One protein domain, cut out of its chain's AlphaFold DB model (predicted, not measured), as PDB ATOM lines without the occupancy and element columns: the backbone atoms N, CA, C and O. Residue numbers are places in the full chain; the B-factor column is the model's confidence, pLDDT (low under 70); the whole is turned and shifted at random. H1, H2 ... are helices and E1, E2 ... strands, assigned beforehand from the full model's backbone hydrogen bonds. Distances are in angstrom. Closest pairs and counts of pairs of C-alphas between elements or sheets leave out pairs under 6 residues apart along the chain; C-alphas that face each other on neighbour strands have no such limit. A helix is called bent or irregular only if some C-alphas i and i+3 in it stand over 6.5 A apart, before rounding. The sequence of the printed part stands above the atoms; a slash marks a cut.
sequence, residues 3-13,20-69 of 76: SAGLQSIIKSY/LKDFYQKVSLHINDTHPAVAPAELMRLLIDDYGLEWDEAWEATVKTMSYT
ATOM      1  N   SER A   3      47.223  47.177 151.180       67.44
ATOM      2  CA  SER A   3      45.942  47.161 150.435       67.44
ATOM      3  C   SER A   3      44.688  47.254 151.325       67.44
ATOM      4  O   SER A   3      43.867  48.158 151.171       67.44
ATOM      5  N   ALA A   4      44.554  46.391 152.342       75.62
ATOM      6  CA  ALA A   4      43.349  46.347 153.189       75.62
ATOM      7  C   ALA A   4      43.092  47.650 153.981       75.62
ATOM      8  O   ALA A   4      41.938  48.019 154.226       75.62
ATOM      9  N   GLY A   5      44.160  48.365 154.356       82.44
ATOM     10  CA  GLY A   5      44.078  49.664 155.029       82.44
ATOM     11  C   GLY A   5      43.539  50.758 154.108       82.44
ATOM     12  O   GLY A   5      42.566  51.423 154.460       82.44
ATOM     13  N   LEU A   6      44.101  50.885 152.899       82.31
ATOM     14  CA  LEU A   6      43.653  51.858 151.895       82.31
ATOM     15  C   LEU A   6      42.190  51.636 151.508       82.31
ATOM     16  O   LEU A   6      41.390  52.569 151.552       82.31
ATOM     17  N   GLN A   7      41.803  50.388 151.236       84.25
ATOM     18  CA  GLN A   7      40.414  50.062 150.907       84.25
ATOM     19  C   GLN A   7      39.443  50.416 152.041       84.25
ATOM     20  O   GLN A   7      38.337  50.891 151.782       84.25
ATOM     21  N   SER A   8      39.839  50.206 153.300       86.62
ATOM     22  CA  SER A   8      39.005  50.558 154.455       86.62
ATOM     23  C   SER A   8      38.805  52.069 154.575       86.62
ATOM     24  O   SER A   8      37.692  52.524 154.846       86.62
ATOM     25  N   ILE A   9      39.856  52.851 154.319       87.06
ATOM     26  CA  ILE A   9      39.800  54.316 154.335       87.06
ATOM     27  C   ILE A   9      38.896  54.829 153.211       87.06
ATOM     28  O   ILE A   9      38.003  55.634 153.475       87.06
ATOM     29  N   ILE A  10      39.054  54.311 151.989       85.75
ATOM     30  CA  ILE A  10      38.218  54.704 150.848       85.75
ATOM     31  C   ILE A  10      36.744  54.364 151.107       85.75
ATOM     32  O   ILE A  10      35.873  55.218 150.948       85.75
ATOM     33  N   LYS A  11      36.447  53.156 151.605       86.62
ATOM     34  CA  LYS A  11      35.072  52.765 151.970       86.62
ATOM     35  C   LYS A  11      34.477  53.674 153.046       86.62
ATOM     36  O   LYS A  11      33.293  53.993 152.987       86.62
ATOM     37  N   SER A  12      35.275  54.084 154.033       86.94
ATOM     38  CA  SER A  12      34.836  55.018 155.076       86.94
ATOM     39  C   SER A  12      34.558  56.419 154.519       86.94
ATOM     40  O   SER A  12      33.580  57.059 154.905       86.94
ATOM     41  N   TYR A  13      35.377  56.881 153.571       87.00
ATOM     42  CA  TYR A  13      35.180  58.157 152.886       87.00
ATOM     43  C   TYR A  13      33.906  58.156 152.029       87.00
ATOM     44  O   TYR A  13      33.078  59.054 152.154       87.00
ATOM     45  N   LEU A  20      35.287  61.184 145.220       83.12
ATOM     46  CA  LEU A  20      36.666  60.709 145.421       83.12
ATOM     47  C   LEU A  20      37.751  61.676 144.930       83.12
ATOM     48  O   LEU A  20      38.860  61.648 145.448       83.12
ATOM     49  N   LYS A  21      37.445  62.582 143.999       77.38
ATOM     50  CA  LYS A  21      38.383  63.647 143.606       77.38
ATOM     51  C   LYS A  21      38.776  64.562 144.775       77.38
ATOM     52  O   LYS A  21      39.887  65.075 144.811       77.38
ATOM     53  N   ASP A  22      37.895  64.708 145.767       82.94
ATOM     54  CA  ASP A  22      38.110  65.525 146.965       82.94
ATOM     55  C   ASP A  22      38.631  64.691 148.149       82.94
ATOM     56  O   ASP A  22      38.608  65.132 149.305       82.94
ATOM     57  N   PHE A  23      39.105  63.467 147.889       82.12
ATOM     58  CA  PHE A  23      39.589  62.526 148.903       82.12
ATOM     59  C   PHE A  23      40.691  63.125 149.786       82.12
ATOM     60  O   PHE A  23      40.670  62.980 151.013       82.12
ATOM     61  N   TYR A  24      41.587  63.905 149.181       80.62
ATOM     62  CA  TYR A  24      42.682  64.593 149.862       80.62
ATOM     63  C   TYR A  24      42.234  65.616 150.916       80.62
ATOM     64  O   TYR A  24      43.006  65.954 151.808       80.62
ATOM     65  N   GLN A  25      40.991  66.106 150.864       82.50
ATOM     66  CA  GLN A  25      40.495  67.088 151.836       82.50
ATOM     67  C   GLN A  25      40.204  66.474 153.213       82.50
ATOM     68  O   GLN A  25      40.090  67.194 154.207       82.50
ATOM     69  N   LYS A  26      40.027  65.150 153.280       81.12
ATOM     70  CA  LYS A  26      39.648  64.434 154.511       81.12
ATOM     71  C   LYS A  26      40.649  63.368 154.921       81.12
ATOM     72  O   LYS A  26      40.619  62.931 156.069       81.12
ATOM     73  N   VAL A  27      41.502  62.936 153.998       82.69
ATOM     74  CA  VAL A  27      42.444  61.845 154.217       82.69
ATOM     75  C   VAL A  27      43.853  62.335 153.921       82.69
ATOM     76  O   VAL A  27      44.164  62.712 152.795       82.69
ATOM     77  N   SER A  28      44.707  62.274 154.943       81.31
ATOM     78  CA  SER A  28      46.152  62.441 154.823       81.31
ATOM     79  C   SER A  28      46.824  61.151 155.284       81.31
ATOM     80  O   SER A  28      46.576  60.672 156.393       81.31
ATOM     81  N   LEU A  29      47.630  60.557 154.407       79.25
ATOM     82  CA  LEU A  29      48.365  59.327 154.664       79.25
ATOM     83  C   LEU A  29      49.838  59.660 154.864       79.25
ATOM     84  O   LEU A  29      50.513  60.089 153.931       79.25
ATOM     85  N   HIS A  30      50.337  59.424 156.074       77.50
ATOM     86  CA  HIS A  30      51.752  59.545 156.395       77.50
ATOM     87  C   HIS A  30      52.418  58.169 156.302       77.50
ATOM     88  O   HIS A  30      52.060  57.252 157.046       77.50
ATOM     89  N   ILE A  31      53.400  58.022 155.413       71.19
ATOM     90  CA  ILE A  31      54.166  56.776 155.261       71.19
ATOM     91  C   ILE A  31      55.514  56.926 155.977       71.19
ATOM     92  O   ILE A  31      56.287  57.822 155.650       71.19
ATOM     93  N   ASN A  32      55.772  56.048 156.953       62.47
ATOM     94  CA  ASN A  32      56.956  56.075 157.826       62.47
ATOM     95  C   ASN A  32      57.892  54.861 157.626       62.47
ATOM     96  O   ASN A  32      58.818  54.666 158.403       62.47
ATOM     97  N   ASP A  33      57.627  54.013 156.628       54.69
ATOM     98  CA  ASP A  33      58.307  52.726 156.439       54.69
ATOM     99  C   ASP A  33      59.100  52.697 155.121       54.69
ATOM    100  O   ASP A  33      58.686  53.273 154.115       54.69
ATOM    101  N   THR A  34      60.230  51.991 155.137       53.28
ATOM    102  CA  THR A  34      61.293  51.876 154.114       53.28
ATOM    103  C   THR A  34      60.866  51.336 152.737       53.28
ATOM    104  O   THR A  34      61.694  51.242 151.834       53.28
ATOM    105  N   HIS A  35      59.573  51.070 152.521       56.66
ATOM    106  CA  HIS A  35      58.997  50.694 151.222       56.66
ATOM    107  C   HIS A  35      57.928  51.699 150.737       56.66
ATOM    108  O   HIS A  35      56.798  51.302 150.429       56.66
ATOM    109  N   PRO A  36      58.240  53.008 150.647       58.88
ATOM    110  CA  PRO A  36      57.248  54.044 150.354       58.88
ATOM    111  C   PRO A  36      56.635  53.943 148.948       58.88
ATOM    112  O   PRO A  36      55.581  54.522 148.705       58.88
ATOM    113  N   ALA A  37      57.242  53.186 148.029       62.16
ATOM    114  CA  ALA A  37      56.825  53.128 146.627       62.16
ATOM    115  C   ALA A  37      55.513  52.359 146.370       62.16
ATOM    116  O   ALA A  37      54.874  52.578 145.345       62.16
ATOM    117  N   VAL A  38      55.088  51.465 147.274       77.56
ATOM    118  CA  VAL A  38      53.941  50.573 147.000       77.56
ATOM    119  C   VAL A  38      52.596  51.244 147.295       77.56
ATOM    120  O   VAL A  38      51.608  50.963 146.624       77.56
ATOM    121  N   ALA A  39      52.533  52.143 148.279       81.25
ATOM    122  CA  ALA A  39      51.266  52.747 148.686       81.25
ATOM    123  C   ALA A  39      50.689  53.740 147.653       81.25
ATOM    124  O   ALA A  39      49.496  53.624 147.377       81.25
ATOM    125  N   PRO A  40      51.471  54.655 147.034       86.94
ATOM    126  CA  PRO A  40      50.960  55.518 145.965       86.94
ATOM    127  C   PRO A  40      50.456  54.721 144.762       86.94
ATOM    128  O   PRO A  40      49.379  55.001 144.247       86.94
ATOM    129  N   ALA A  41      51.201  53.687 144.357       88.38
ATOM    130  CA  ALA A  41      50.819  52.824 143.245       88.38
ATOM    131  C   ALA A  41      49.514  52.060 143.527       88.38
ATOM    132  O   ALA A  41      48.645  51.990 142.663       88.38
ATOM    133  N   GLU A  42      49.338  51.536 144.744       88.88
ATOM    134  CA  GLU A  42      48.103  50.841 145.128       88.88
ATOM    135  C   GLU A  42      46.908  51.799 145.248       88.88
ATOM    136  O   GLU A  42      45.800  51.440 144.854       88.88
ATOM    137  N   LEU A  43      47.108  53.026 145.746       89.00
ATOM    138  CA  LEU A  43      46.040  54.029 145.783       89.00
ATOM    139  C   LEU A  43      45.594  54.415 144.365       89.00
ATOM    140  O   LEU A  43      44.394  54.427 144.098       89.00
ATOM    141  N   MET A  44      46.541  54.638 143.451       92.75
ATOM    142  CA  MET A  44      46.251  54.889 142.034       92.75
ATOM    143  C   MET A  44      45.461  53.746 141.401       92.75
ATOM    144  O   MET A  44      44.431  53.988 140.776       92.75
ATOM    145  N   ARG A  45      45.908  52.502 141.615       93.31
ATOM    146  CA  ARG A  45      45.228  51.313 141.094       93.31
ATOM    147  C   ARG A  45      43.781  51.241 141.582       93.31
ATOM    148  O   ARG A  45      42.884  51.017 140.785       93.31
ATOM    149  N   LEU A  46      43.542  51.473 142.875       91.75
ATOM    150  CA  LEU A  46      42.189  51.471 143.438       91.75
ATOM    151  C   LEU A  46      41.318  52.574 142.821       91.75
ATOM    152  O   LEU A  46      40.194  52.298 142.416       91.75
ATOM    153  N   LEU A  47      41.812  53.813 142.745       91.81
ATOM    154  CA  LEU A  47      41.036  54.945 142.227       91.81
ATOM    155  C   LEU A  47      40.645  54.765 140.752       91.81
ATOM    156  O   LEU A  47      39.524  55.109 140.385       91.81
ATOM    157  N   ILE A  48      41.534  54.202 139.936       94.56
ATOM    158  CA  ILE A  48      41.293  54.002 138.502       94.56
ATOM    159  C   ILE A  48      40.504  52.712 138.259       94.56
ATOM    160  O   ILE A  48      39.401  52.765 137.723       94.56
ATOM    161  N   ASP A  49      41.028  51.562 138.685       94.25
ATOM    162  CA  ASP A  49      40.463  50.261 138.308       94.25
ATOM    163  C   ASP A  49      39.146  49.972 139.038       94.25
ATOM    164  O   ASP A  49      38.198  49.463 138.438       94.25
ATOM    165  N   ASP A  50      39.081  50.283 140.336       93.12
ATOM    166  CA  ASP A  50      37.936  49.918 141.175       93.12
ATOM    167  C   ASP A  50      36.885  51.048 141.233       93.12
ATOM    168  O   ASP A  50      35.698  50.771 141.425       93.12
ATOM    169  N   TYR A  51      37.296  52.316 141.075       90.12
ATOM    170  CA  TYR A  51      36.413  53.490 141.194       90.12
ATOM    171  C   TYR A  51      36.263  54.332 139.919       90.12
ATOM    172  O   TYR A  51      35.427  55.238 139.910       90.12
ATOM    173  N   GLY A  52      36.996  54.024 138.846       93.25
ATOM    174  CA  GLY A  52      36.796  54.622 137.525       93.25
ATOM    175  C   GLY A  52      37.177  56.098 137.409       93.25
ATOM    176  O   GLY A  52      36.586  56.795 136.589       93.25
ATOM    177  N   LEU A  53      38.104  56.598 138.233       92.75
ATOM    178  CA  LEU A  53      38.630  57.957 138.071       92.75
ATOM    179  C   LEU A  53      39.537  58.034 136.841       92.75
ATOM    180  O   LEU A  53      40.297  57.106 136.556       92.75
ATOM    181  N   GLU A  54      39.516  59.182 136.167       95.62
ATOM    182  CA  GLU A  54      40.492  59.488 135.126       95.62
ATOM    183  C   GLU A  54      41.900  59.584 135.727       95.62
ATOM    184  O   GLU A  54      42.080  59.988 136.882       95.62
ATOM    185  N   TRP A  55      42.914  59.232 134.933       93.12
ATOM    186  CA  TRP A  55      44.305  59.153 135.391       93.12
ATOM    187  C   TRP A  55      44.771  60.431 136.102       93.12
ATOM    188  O   TRP A  55      45.352  60.358 137.187       93.12
ATOM    189  N   ASP A  56      44.486  61.595 135.515       94.25
ATOM    190  CA  ASP A  56      44.914  62.890 136.049       94.25
ATOM    191  C   ASP A  56      44.233  63.216 137.386       94.25
ATOM    192  O   ASP A  56      44.892  63.684 138.317       94.25
ATOM    193  N   GLU A  57      42.939  62.905 137.525       91.50
ATOM    194  CA  GLU A  57      42.190  63.110 138.771       91.50
ATOM    195  C   GLU A  57      42.678  62.166 139.877       91.50
ATOM    196  O   GLU A  57      42.874  62.579 141.025       91.50
ATOM    197  N   ALA A  58      42.911  60.896 139.532       92.31
ATOM    198  CA  ALA A  58      43.449  59.900 140.453       92.31
ATOM    199  C   ALA A  58      44.858  60.283 140.930       92.31
ATOM    200  O   ALA A  58      45.173  60.159 142.122       92.31
ATOM    201  N   TRP A  59      45.692  60.788 140.018       92.06
ATOM    202  CA  TRP A  59      47.045  61.237 140.323       92.06
ATOM    203  C   TRP A  59      47.045  62.462 141.233       92.06
ATOM    204  O   TRP A  59      47.737  62.468 142.255       92.06
ATOM    205  N   GLU A  60      46.224  63.466 140.921       91.25
ATOM    206  CA  GLU A  60      46.096  64.668 141.743       91.25
ATOM    207  C   GLU A  60      45.627  64.331 143.167       91.25
ATOM    208  O   GLU A  60      46.220  64.806 144.143       91.25
ATOM    209  N   ALA A  61      44.617  63.464 143.302       89.31
ATOM    210  CA  ALA A  61      44.146  62.997 144.602       89.31
ATOM    211  C   ALA A  61      45.246  62.242 145.366       89.31
ATOM    212  O   ALA A  61      45.486  62.526 146.541       89.31
ATOM    213  N   THR A  62      45.961  61.334 144.699       90.19
ATOM    214  CA  THR A  62      47.032  60.532 145.312       90.19
ATOM    215  C   THR A  62      48.164  61.404 145.850       90.19
ATOM    216  O   THR A  62      48.547  61.263 147.016       90.19
ATOM    217  N   VAL A  63      48.672  62.339 145.038       88.56
ATOM    218  CA  VAL A  63      49.774  63.236 145.422       88.56
ATOM    219  C   VAL A  63      49.373  64.141 146.585       88.56
ATOM    220  O   VAL A  63      50.166  64.340 147.502       88.56
ATOM    221  N   LYS A  64      48.141  64.665 146.589       87.94
ATOM    222  CA  LYS A  64      47.658  65.526 147.680       87.94
ATOM    223  C   LYS A  64      47.353  64.755 148.966       87.94
ATOM    224  O   LYS A  64      47.449  65.324 150.050       87.94
ATOM    225  N   THR A  65      46.980  63.479 148.869       87.00
ATOM    226  CA  THR A  65      46.697  62.633 150.034       87.00
ATOM    227  C   THR A  65      47.969  62.151 150.732       87.00
ATOM    228  O   THR A  65      47.957  61.961 151.951       87.00
ATOM    229  N   MET A  66      49.055  61.913 149.997       83.88
ATOM    230  CA  MET A  66      50.235  61.244 150.545       83.88
ATOM    231  C   MET A  66      51.326  62.215 150.977       83.88
ATOM    232  O   MET A  66      51.770  63.076 150.226       83.88
ATOM    233  N   SER A  67      51.814  62.029 152.199       74.25
ATOM    234  CA  SER A  67      53.006  62.692 152.724       74.25
ATOM    235  C   SER A  67      54.017  61.627 153.138       74.25
ATOM    236  O   SER A  67      53.681  60.673 153.842       74.25
ATOM    237  N   TYR A  68      55.261  61.772 152.693       65.56
ATOM    238  CA  TYR A  68      56.352  60.891 153.090       65.56
ATOM    239  C   TYR A  68      57.354  61.679 153.923       65.56
ATOM    240  O   TYR A  68      57.772  62.773 153.543       65.56
ATOM    241  N   THR A  69      57.767  61.105 155.048       53.50
ATOM    242  CA  THR A  69      58.908  61.622 155.802       53.50
ATOM    243  C   THR A  69      60.066  60.692 155.521       53.50
ATOM    244  O   THR A  69      60.076  59.546 155.960       53.50
TER     245      THR A  69
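AT A GLANCE: This is residues 3 to 13 and 20 to 69 of the 76 residues of a protein of Streptococcus uberis (UniProt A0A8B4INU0). A helical hairpin, H3 and H4, makes the core of a small, rounded domain, with the short helix H2 side by side with H4 and the helix H1 crossing H3 at a steep tilt. Two very short parallel strands, E1 and E2, pair toward the end of the longest axis where residues 32 to 37 loop round to H3. The printed part has 61 residues with four named helices and two named strands, in the order H1, H2, E1, H3, H4, E2, and its class is mostly helix. It is compact, with a radius of gyration of the C-alphas of 10.7 A, and its C-alphas span 30 by 21 by 19 A.

IN THESE COORDINATES: The printed part begins with H1, residues 3 to 13, 15.6 A long, with C-alpha 3 at (45.942, 47.161, 150.435). After the cut comes H2, residues 20 to 25, which is irregular: C-alphas 21 and 24 are 7.6 A apart. E1 is residues 29 to 31. H3, residues 38 to 50, measures 17.0 A and begins with C-alpha 38 at (53.941, 50.573, 147.000). H4, residues 55 to 65, measures 15.2 A. E2, residues 66 to 68, follows at once and ends with C-alpha 68 at (56.352, 60.891, 153.090).

HOW THE PARTS SIT: H3 and H4 touch as a helical hairpin, opposite ways at a steep tilt of 44 degrees, and their closest C-alphas, those of Leu 47 and Ala 58, are 5.8 A apart. H1 touches H3, the same way at a steep tilt of 55 degrees, closest at the C-alphas of Ser 3 and Glu 42, 6.8 A. H2 touches H4, the same way at a shallow tilt of 21 degrees, closest at the C-alphas of Tyr 24 and Thr 65, 4.5 A. H1 and H2 are close but not clearly touching, with the C-alphas of Tyr 13 and Phe 23 closest at 7.4 A. H1 and H4 are apart. E1 and E2 are parallel neighbours at 26 degrees, with N 67 and O 29 at 2.9 A and N 31 and O 67 at 3.1 A. E1, H3, H4 and E2 form a strand-helix-strand unit, two parallel neighbour strands with helices between them, and its crossover is right-handed. In H1, H3 and H4 every O i to N i+4 pair is within hydrogen-bond range; in H2 it is 0 of 2, beside 2 of 3 O i to N i+3 pairs.

THE WHOLE: The C-alphas of Thr 34 and Gly 52, the two farthest apart, are 29.7 A from each other. Residues 14 to 19 are not printed, and C-alphas 13 and 20 are 8.0 A apart across this cut. Of the links that are printed whole, the one from E1 to H3 is short and the others are tight. Mean pLDDT of the printed part is 82.5; residue 3, residues 32 to 37 and residues 68 to 69 are under 70.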